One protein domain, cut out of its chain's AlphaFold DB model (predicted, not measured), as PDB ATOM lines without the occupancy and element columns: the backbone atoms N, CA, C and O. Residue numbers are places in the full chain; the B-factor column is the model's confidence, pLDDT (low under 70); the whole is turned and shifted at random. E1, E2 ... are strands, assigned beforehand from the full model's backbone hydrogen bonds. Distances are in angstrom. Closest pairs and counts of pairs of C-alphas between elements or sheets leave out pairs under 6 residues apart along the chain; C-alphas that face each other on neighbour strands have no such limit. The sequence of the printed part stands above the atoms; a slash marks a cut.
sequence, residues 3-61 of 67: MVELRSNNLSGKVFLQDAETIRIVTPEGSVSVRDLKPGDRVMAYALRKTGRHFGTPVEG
ATOM      1  N   MET A   3       8.288  33.302 112.068       93.06
ATOM      2  CA  MET A   3       8.224  32.850 113.456       93.06
ATOM      3  C   MET A   3       6.789  32.438 113.789       93.06
ATOM      4  O   MET A   3       5.849  33.190 113.528       93.06
ATOM      5  N   VAL A   4       6.625  31.255 114.368       93.44
ATOM      6  CA  VAL A   4       5.347  30.758 114.878       93.44
ATOM      7  C   VAL A   4       5.485  30.547 116.378       93.44
ATOM      8  O   VAL A   4       6.335  29.778 116.832       93.44
ATOM      9  N   GLU A   5       4.647  31.243 117.143       93.94
ATOM     10  CA  GLU A   5       4.543  31.077 118.589       93.94
ATOM     11  C   GLU A   5       3.392  30.134 118.931       93.94
ATOM     12  O   GLU A   5       2.308  30.202 118.353       93.94
ATOM     13  N   LEU A   6       3.635  29.251 119.892       92.81
ATOM     14  CA  LEU A   6       2.725  28.189 120.290       92.81
ATOM     15  C   LEU A   6       2.517  28.252 121.797       92.81
ATOM     16  O   LEU A   6       3.464  28.451 122.562       92.81
ATOM     17  N   ARG A   7       1.274  28.047 122.230       91.56
ATOM     18  CA  ARG A   7       0.907  27.939 123.644       91.56
ATOM     19  C   ARG A   7       0.048  26.699 123.845       91.56
ATOM     20  O   ARG A   7      -0.883  26.464 123.083       91.56
ATOM     21  N   SER A   8       0.366  25.917 124.869       89.88
ATOM     22  CA  SER A   8      -0.411  24.753 125.288       89.88
ATOM     23  C   SER A   8      -0.333  24.618 126.803       89.88
ATOM     24  O   SER A   8       0.733  24.337 127.351       89.88
ATOM     25  N   ASN A   9      -1.456  24.828 127.492       87.94
ATOM     26  CA  ASN A   9      -1.524  24.855 128.955       87.94
ATOM     27  C   ASN A   9      -0.428  25.767 129.553       87.94
ATOM     28  O   ASN A   9      -0.401  26.963 129.274       87.94
ATOM     29  N   ASN A  10       0.503  25.196 130.325       86.44
ATOM     30  CA  ASN A  10       1.618  25.905 130.963       86.44
ATOM     31  C   ASN A  10       2.915  25.890 130.128       86.44
ATOM     32  O   ASN A  10       3.985  26.217 130.640       86.44
ATOM     33  N   LEU A  11       2.847  25.453 128.869       86.31
ATOM     34  CA  LEU A  11       3.979  25.374 127.954       86.31
ATOM     35  C   LEU A  11       3.837  26.426 126.857       86.31
ATOM     36  O   LEU A  11       2.785  26.576 126.236       86.31
ATOM     37  N   SER A  12       4.935  27.116 126.583       88.38
ATOM     38  CA  SER A  12       5.082  27.991 125.426       88.38
ATOM     39  C   SER A  12       6.316  27.581 124.639       88.38
ATOM     40  O   SER A  12       7.315  27.165 125.225       88.38
ATOM     41  N   GLY A  13       6.253  27.720 123.322       87.50
ATOM     42  CA  GLY A  13       7.374  27.446 122.434       87.50
ATOM     43  C   GLY A  13       7.336  28.345 121.212       87.50
ATOM     44  O   GLY A  13       6.307  28.941 120.893       87.50
ATOM     45  N   LYS A  14       8.474  28.434 120.530       90.00
ATOM     46  CA  LYS A  14       8.619  29.180 119.283       90.00
ATOM     47  C   LYS A  14       9.383  28.333 118.281       90.00
ATOM     48  O   LYS A  14      10.271  27.572 118.660       90.00
ATOM     49  N   VAL A  15       9.037  28.470 117.009       89.75
ATOM     50  CA  VAL A  15       9.759  27.843 115.904       89.75
ATOM     51  C   VAL A  15       9.864  28.824 114.747       89.75
ATOM     52  O   VAL A  15       8.914  29.547 114.445       89.75
ATOM     53  N   PHE A  16      11.022  28.848 114.096       90.38
ATOM     54  CA  PHE A  16      11.201  29.539 112.827       90.38
ATOM     55  C   PHE A  16      11.033  28.542 111.694       90.38
ATOM     56  O   PHE A  16      11.684  27.499 111.664       90.38
ATOM     57  N   LEU A  17      10.148  28.871 110.764       92.25
ATOM     58  CA  LEU A  17       9.829  28.050 109.607       92.25
ATOM     59  C   LEU A  17      10.162  28.823 108.336       92.25
ATOM     60  O   LEU A  17      10.125  30.056 108.305       92.25
ATOM     61  N   GLN A  18      10.480  28.111 107.262       93.56
ATOM     62  CA  GLN A  18      10.485  28.738 105.948       93.56
ATOM     63  C   GLN A  18       9.044  29.077 105.562       93.56
ATOM     64  O   GLN A  18       8.137  28.266 105.742       93.56
ATOM     65  N   ASP A  19       8.838  30.295 105.066       93.44
ATOM     66  CA  ASP A  19       7.526  30.743 104.608       93.44
ATOM     67  C   ASP A  19       7.304  30.258 103.172       93.44
ATOM     68  O   ASP A  19       7.601  30.957 102.206       93.44
ATOM     69  N   ALA A  20       6.902  28.995 103.045       94.06
ATOM     70  CA  ALA A  20       6.770  28.310 101.766       94.06
ATOM     71  C   ALA A  20       5.615  27.302 101.792       94.06
ATOM     72  O   ALA A  20       5.315  26.694 102.820       94.06
ATOM     73  N   GLU A  21       4.999  27.086 100.630       95.31
ATOM     74  CA  GLU A  21       3.859  26.186 100.429       95.31
ATOM     75  C   GLU A  21       4.197  24.717 100.707       95.31
ATOM     76  O   GLU A  21       3.337  23.927 101.108       95.31
ATOM     77  N   THR A  22       5.465  24.356 100.501       96.00
ATOM     78  CA  THR A  22       6.000  23.005 100.694       96.00
ATOM     79  C   THR A  22       6.233  22.661 102.161       96.00
ATOM     80  O   THR A  22       6.353  21.482 102.495       96.00
ATOM     81  N   ILE A  23       6.258  23.655 103.056       95.69
ATOM     82  CA  ILE A  23       6.380  23.420 104.493       95.69
ATOM     83  C   ILE A  23       4.979  23.191 105.054       95.69
ATOM     84  O   ILE A  23       4.128  24.081 105.045       95.69
ATOM     85  N   ARG A  24       4.732  21.969 105.533       95.69
ATOM     86  CA  ARG A  24       3.423  21.523 106.023       95.69
ATOM     87  C   ARG A  24       3.419  21.395 107.542       95.69
ATOM     88  O   ARG A  24       4.339  20.822 108.119       95.69
ATOM     89  N   ILE A  25       2.355  21.876 108.174       95.81
ATOM     90  CA  ILE A  25       2.103  21.777 109.615       95.81
ATOM     91  C   ILE A  25       0.868  20.914 109.847       95.81
ATOM     92  O   ILE A  25      -0.126  21.042 109.139       95.81
ATOM     93  N   VAL A  26       0.934  20.018 110.829       96.81
ATOM     94  CA  VAL A  26      -0.180  19.133 111.180       96.81
ATOM     95  C   VAL A  26      -1.170  19.881 112.068       96.81
ATOM     96  O   VAL A  26      -0.794  20.398 113.120       96.81
ATOM     97  N   THR A  27      -2.434  19.892 111.661       95.81
ATOM     98  CA  THR A  27      -3.587  20.386 112.428       95.81
ATOM     99  C   THR A  27      -4.526  19.215 112.744       95.81
ATOM    100  O   THR A  27      -4.384  18.149 112.133       95.81
ATOM    101  N   PRO A  28      -5.486  19.368 113.675       96.06
ATOM    102  CA  PRO A  28      -6.509  18.350 113.917       96.06
ATOM    103  C   PRO A  28      -7.324  17.973 112.668       96.06
ATOM    104  O   PRO A  28      -7.788  16.842 112.561       96.06
ATOM    105  N   GLU A  29      -7.483  18.898 111.722       94.50
ATOM    106  CA  GLU A  29      -8.282  18.732 110.505       94.50
ATOM    107  C   GLU A  29      -7.461  18.202 109.307       94.50
ATOM    108  O   GLU A  29      -8.020  17.864 108.264       94.50
ATOM    109  N   GLY A  30      -6.135  18.100 109.443       95.62
ATOM    110  CA  GLY A  30      -5.216  17.668 108.386       95.62
ATOM    111  C   GLY A  30      -3.946  18.518 108.327       95.62
ATOM    112  O   GLY A  30      -3.723  19.396 109.156       95.62
ATOM    113  N   SER A  31      -3.062  18.274 107.356       96.12
ATOM    114  CA  SER A  31      -1.905  19.166 107.182       96.12
ATOM    115  C   SER A  31      -2.313  20.460 106.477       96.12
ATOM    116  O   SER A  31      -3.109  20.409 105.540       96.12
ATOM    117  N   VAL A  32      -1.715  21.591 106.851       96.19
ATOM    118  CA  VAL A  32      -1.855  22.897 106.183       96.19
ATOM    119  C   VAL A  32      -0.484  23.463 105.821       96.19
ATOM    120  O   VAL A  32       0.528  23.058 106.387       96.19
ATOM    121  N   SER A  33      -0.431  24.373 104.853       96.69
ATOM    122  CA  SER A  33       0.802  25.078 104.495       96.69
ATOM    123  C   SER A  33       1.137  26.107 105.571       96.69
ATOM    124  O   SER A  33       0.236  26.753 106.106       96.69
ATOM    125  N   VAL A  34       2.426  26.332 105.841       95.06
ATOM    126  CA  VAL A  34       2.867  27.456 106.688       95.06
ATOM    127  C   VAL A  34       2.356  28.792 106.159       95.06
ATOM    128  O   VAL A  34       2.055  29.680 106.953       95.06
ATOM    129  N   ARG A  35       2.196  28.930 104.841       94.75
ATOM    130  CA  ARG A  35       1.666  30.142 104.202       94.75
ATOM    131  C   ARG A  35       0.200  30.404 104.566       94.75
ATOM    132  O   ARG A  35      -0.199  31.555 104.719       94.75
ATOM    133  N   ASP A  36      -0.566  29.334 104.774       95.50
ATOM    134  CA  ASP A  36      -1.995  29.392 105.101       95.50
ATOM    135  C   ASP A  36      -2.264  29.457 106.611       95.50
ATOM    136  O   ASP A  36      -3.396  29.718 107.015       95.50
ATOM    137  N   LEU A  37      -1.234  29.243 107.442       94.88
ATOM    138  CA  LEU A  37      -1.341  29.257 108.899       94.88
ATOM    139  C   LEU A  37      -1.696  30.659 109.416       94.88
ATOM    140  O   LEU A  37      -1.076  31.658 109.026       94.88
ATOM    141  N   LYS A  38      -2.643  30.741 110.352       94.94
ATOM    142  CA  LYS A  38      -3.139  31.990 110.945       94.94
ATOM    143  C   LYS A  38      -3.075  31.955 112.475       94.94
ATOM    144  O   LYS A  38      -3.125  30.884 113.080       94.94
ATOM    145  N   PRO A  39      -2.968  33.123 113.140       95.19
ATOM    146  CA  PRO A  39      -3.117  33.191 114.588       95.19
ATOM    147  C   PRO A  39      -4.450  32.577 115.034       95.19
ATOM    148  O   PRO A  39      -5.499  32.922 114.498       95.19
ATOM    149  N   GLY A  40      -4.393  31.688 116.024       95.12
ATOM    150  CA  GLY A  40      -5.559  30.957 116.528       95.12
ATOM    151  C   GLY A  40      -5.705  29.537 115.977       95.12
ATOM    152  O   GLY A  40      -6.424  28.745 116.585       95.12
ATOM    153  N   ASP A  41      -4.991  29.179 114.905       95.81
ATOM    154  CA  ASP A  41      -4.991  27.807 114.399       95.81
ATOM    155  C   ASP A  41      -4.413  26.840 115.439       95.81
ATOM    156  O   ASP A  41      -3.397  27.102 116.092       95.81
ATOM    157  N   ARG A  42      -5.064  25.683 115.577       96.31
ATOM    158  CA  ARG A  42      -4.568  24.596 116.421       96.31
ATOM    159  C   ARG A  42      -3.635  23.724 115.604       96.31
ATOM    160  O   ARG A  42      -3.993  23.244 114.534       96.31
ATOM    161  N   VAL A  43      -2.455  23.468 116.150       95.19
ATOM    162  CA  VAL A  43      -1.441  22.634 115.507       95.19
ATOM    163  C   VAL A  43      -0.917  21.591 116.480       95.19
ATOM    164  O   VAL A  43      -0.987  21.761 117.700       95.19
ATOM    165  N   MET A  44      -0.371  20.508 115.944       93.81
ATOM    166  CA  MET A  44       0.306  19.491 116.733       93.81
ATOM    167  C   MET A  44       1.778  19.865 116.911       93.81
ATOM    168  O   MET A  44       2.494  20.103 115.940       93.81
ATOM    169  N   ALA A  45       2.240  19.875 118.158       89.94
ATOM    170  CA  ALA A  45       3.635  20.105 118.504       89.94
ATOM    171  C   ALA A  45       4.105  19.048 119.503       89.94
ATOM    172  O   ALA A  45       3.362  18.657 120.404       89.94
ATOM    173  N   TYR A  46       5.352  18.607 119.359       85.75
ATOM    174  CA  TYR A  46       5.981  17.704 120.314       85.75
ATOM    175  C   TYR A  46       6.859  18.502 121.277       85.75
ATOM    176  O   TYR A  46       7.904  19.027 120.893       85.75
ATOM    177  N   ALA A  47       6.418  18.613 122.530       75.75
ATOM    178  CA  ALA A  47       7.147  19.315 123.577       75.75
ATOM    179  C   ALA A  47       8.032  18.332 124.359       75.75
ATOM    180  O   ALA A  47       7.544  17.534 125.159       75.75
ATOM    181  N   LEU A  48       9.344  18.398 124.133       69.75
ATOM    182  CA  LEU A  48      10.344  17.759 124.992       69.75
ATOM    183  C   LEU A  48      10.656  18.660 126.198       69.75
ATOM    184  O   LEU A  48      10.332  19.849 126.197       69.75
ATOM    185  N   ARG A  49      11.292  18.109 127.244       68.62
ATOM    186  CA  ARG A  49      11.822  18.919 128.361       68.62
ATOM    187  C   ARG A  49      12.676  20.068 127.808       68.62
ATOM    188  O   ARG A  49      13.412  19.833 126.864       68.62
ATOM    189  N   LYS A  50      12.561  21.257 128.422       64.00
ATOM    190  CA  LYS A  50      13.149  22.561 128.038       64.00
ATOM    191  C   LYS A  50      14.522  22.475 127.338       64.00
ATOM    192  O   LYS A  50      15.550  22.682 127.977       64.00
ATOM    193  N   THR A  51      14.528  22.215 126.035       74.06
ATOM    194  CA  THR A  51      15.711  22.260 125.169       74.06
ATOM    195  C   THR A  51      15.317  22.859 123.825       74.06
ATOM    196  O   THR A  51      14.235  22.581 123.299       74.06
ATOM    197  N   GLY A  52      16.182  23.712 123.279       78.19
ATOM    198  CA  GLY A  52      16.073  24.171 121.900       78.19
ATOM    199  C   GLY A  52      16.574  23.101 120.929       78.19
ATOM    200  O   GLY A  52      17.190  22.109 121.331       78.19
ATOM    201  N   ARG A  53      16.346  23.311 119.629       81.75
ATOM    202  CA  ARG A  53      16.995  22.530 118.569       81.75
ATOM    203  C   ARG A  53      17.576  23.447 117.508       81.75
ATOM    204  O   ARG A  53      16.868  24.304 116.990       81.75
ATOM    205  N   HIS A  54      18.825  23.200 117.137       83.56
ATOM    206  CA  HIS A  54      19.485  23.868 116.022       83.56
ATOM    207  C   HIS A  54      19.901  22.814 114.997       83.56
ATOM    208  O   HIS A  54      20.621  21.875 115.331       83.56
ATOM    209  N   PHE A  55      19.353  22.906 113.781       80.12
ATOM    210  CA  PHE A  55      19.516  21.897 112.723       80.12
ATOM    211  C   PHE A  55      19.283  20.446 113.196       80.12
ATOM    212  O   PHE A  55      19.992  19.521 112.818       80.12
ATOM    213  N   GLY A  56      18.274  20.242 114.052       78.50
ATOM    214  CA  GLY A  56      17.907  18.927 114.587       78.50
ATOM    215  C   GLY A  56      18.648  18.515 115.865       78.50
ATOM    216  O   GLY A  56      18.140  17.662 116.595       78.50
ATOM    217  N   THR A  57      19.761  19.163 116.207       83.00
ATOM    218  CA  THR A  57      20.555  18.868 117.409       83.00
ATOM    219  C   THR A  57      19.971  19.557 118.648       83.00
ATOM    220  O   THR A  57      19.719  20.762 118.585       83.00
ATOM    221  N   PRO A  58      19.740  18.843 119.771       83.44
ATOM    222  CA  PRO A  58      19.330  19.458 121.035       83.44
ATOM    223  C   PRO A  58      20.406  20.392 121.592       83.44
ATOM    224  O   PRO A  58      21.587  20.055 121.572       83.44
ATOM    225  N   VAL A  59      19.988  21.531 122.135       83.12
ATOM    226  CA  VAL A  59      20.869  22.522 122.768       83.12
ATOM    227  C   VAL A  59      20.254  23.031 124.071       83.12
ATOM    228  O   VAL A  59      19.029  23.033 124.237       83.12
ATOM    229  N   GLU A  60      21.104  23.446 125.007       80.56
ATOM    230  CA  GLU A  60      20.660  24.084 126.245       80.56
ATOM    231  C   GLU A  60      20.219  25.529 125.966       80.56
ATOM    232  O   GLU A  60      20.942  26.298 125.336       80.56
ATOM    233  N   GLY A  61      19.022  25.897 126.430       70.94
ATOM    234  CA  GLY A  61      18.447  27.231 126.212       70.94
ATOM    235  C   GLY A  61      17.823  27.444 124.825       70.94
ATOM    236  O   GLY A  61      17.530  26.496 124.092       70.94
TER     237      GLY A  61
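Overview. This is residues 3 to 61 of the 67 residues of the protein "3-dehydroquinate synthase" of Candidatus Bathyarchaeota archaeon (UniProt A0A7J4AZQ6). Three separate hairpins are strung along one chain: the long E1-E2 hairpin in the middle, the shorter E3-E4 hairpin toward one end of the longest axis and the small E5-E6 hairpin at the other. The long link of residues 34 to 51 runs from E4 past the middle hairpin to E5, joining the two end hairpins. The printed part has 59 residues, with no named helix and six named strands in the order E1 to E6, in three antiparallel sheets of two strands; the class is all strand, though under half of the residues, 27, are in named elements. It is only just compact, close to loose, with a radius of gyration of the C-alphas of 12.1 A and spans of 31 by 26 by 16 A.

Arrangement. E1, residues 3 to 8, and E2, residues 11 to 17, form an antiparallel hairpin at 157 degrees; N 6 and O 13 are 2.9 A apart, within hydrogen-bond range. E3, residues 24 to 27, and E4, residues 30 to 33, form another at 141 degrees, with N 25 and O 32 at 2.8 A. E5, residues 52 to 54, and E6, residues 57 to 59, form the third at 136 degrees, with N 54 and O 57 at 3.0 A. Strands of different hairpins are apart, with no C-alphas within 8 A.

Along the chain. E2 is the longest strand, 19.4 A, and E1 measures 16.7 A from C-alpha 3 at (8.224, 32.850, 113.456). E3 measures 9.6 A, E4 10.3 A, E5 6.8 A and E6 6.5 A, the last ending at C-alpha 59, (20.869, 22.522, 122.768).

Size, cuts and confidence. The C-alphas of Glu 29 and Glu 60 are the two farthest apart, 33.4 A. The printed part has no cut. The link from E2 to E3 is short, and the link from E4 to E5 is long. The mean pLDDT of the printed part is 89.1; residues 48 to 50 are under 70.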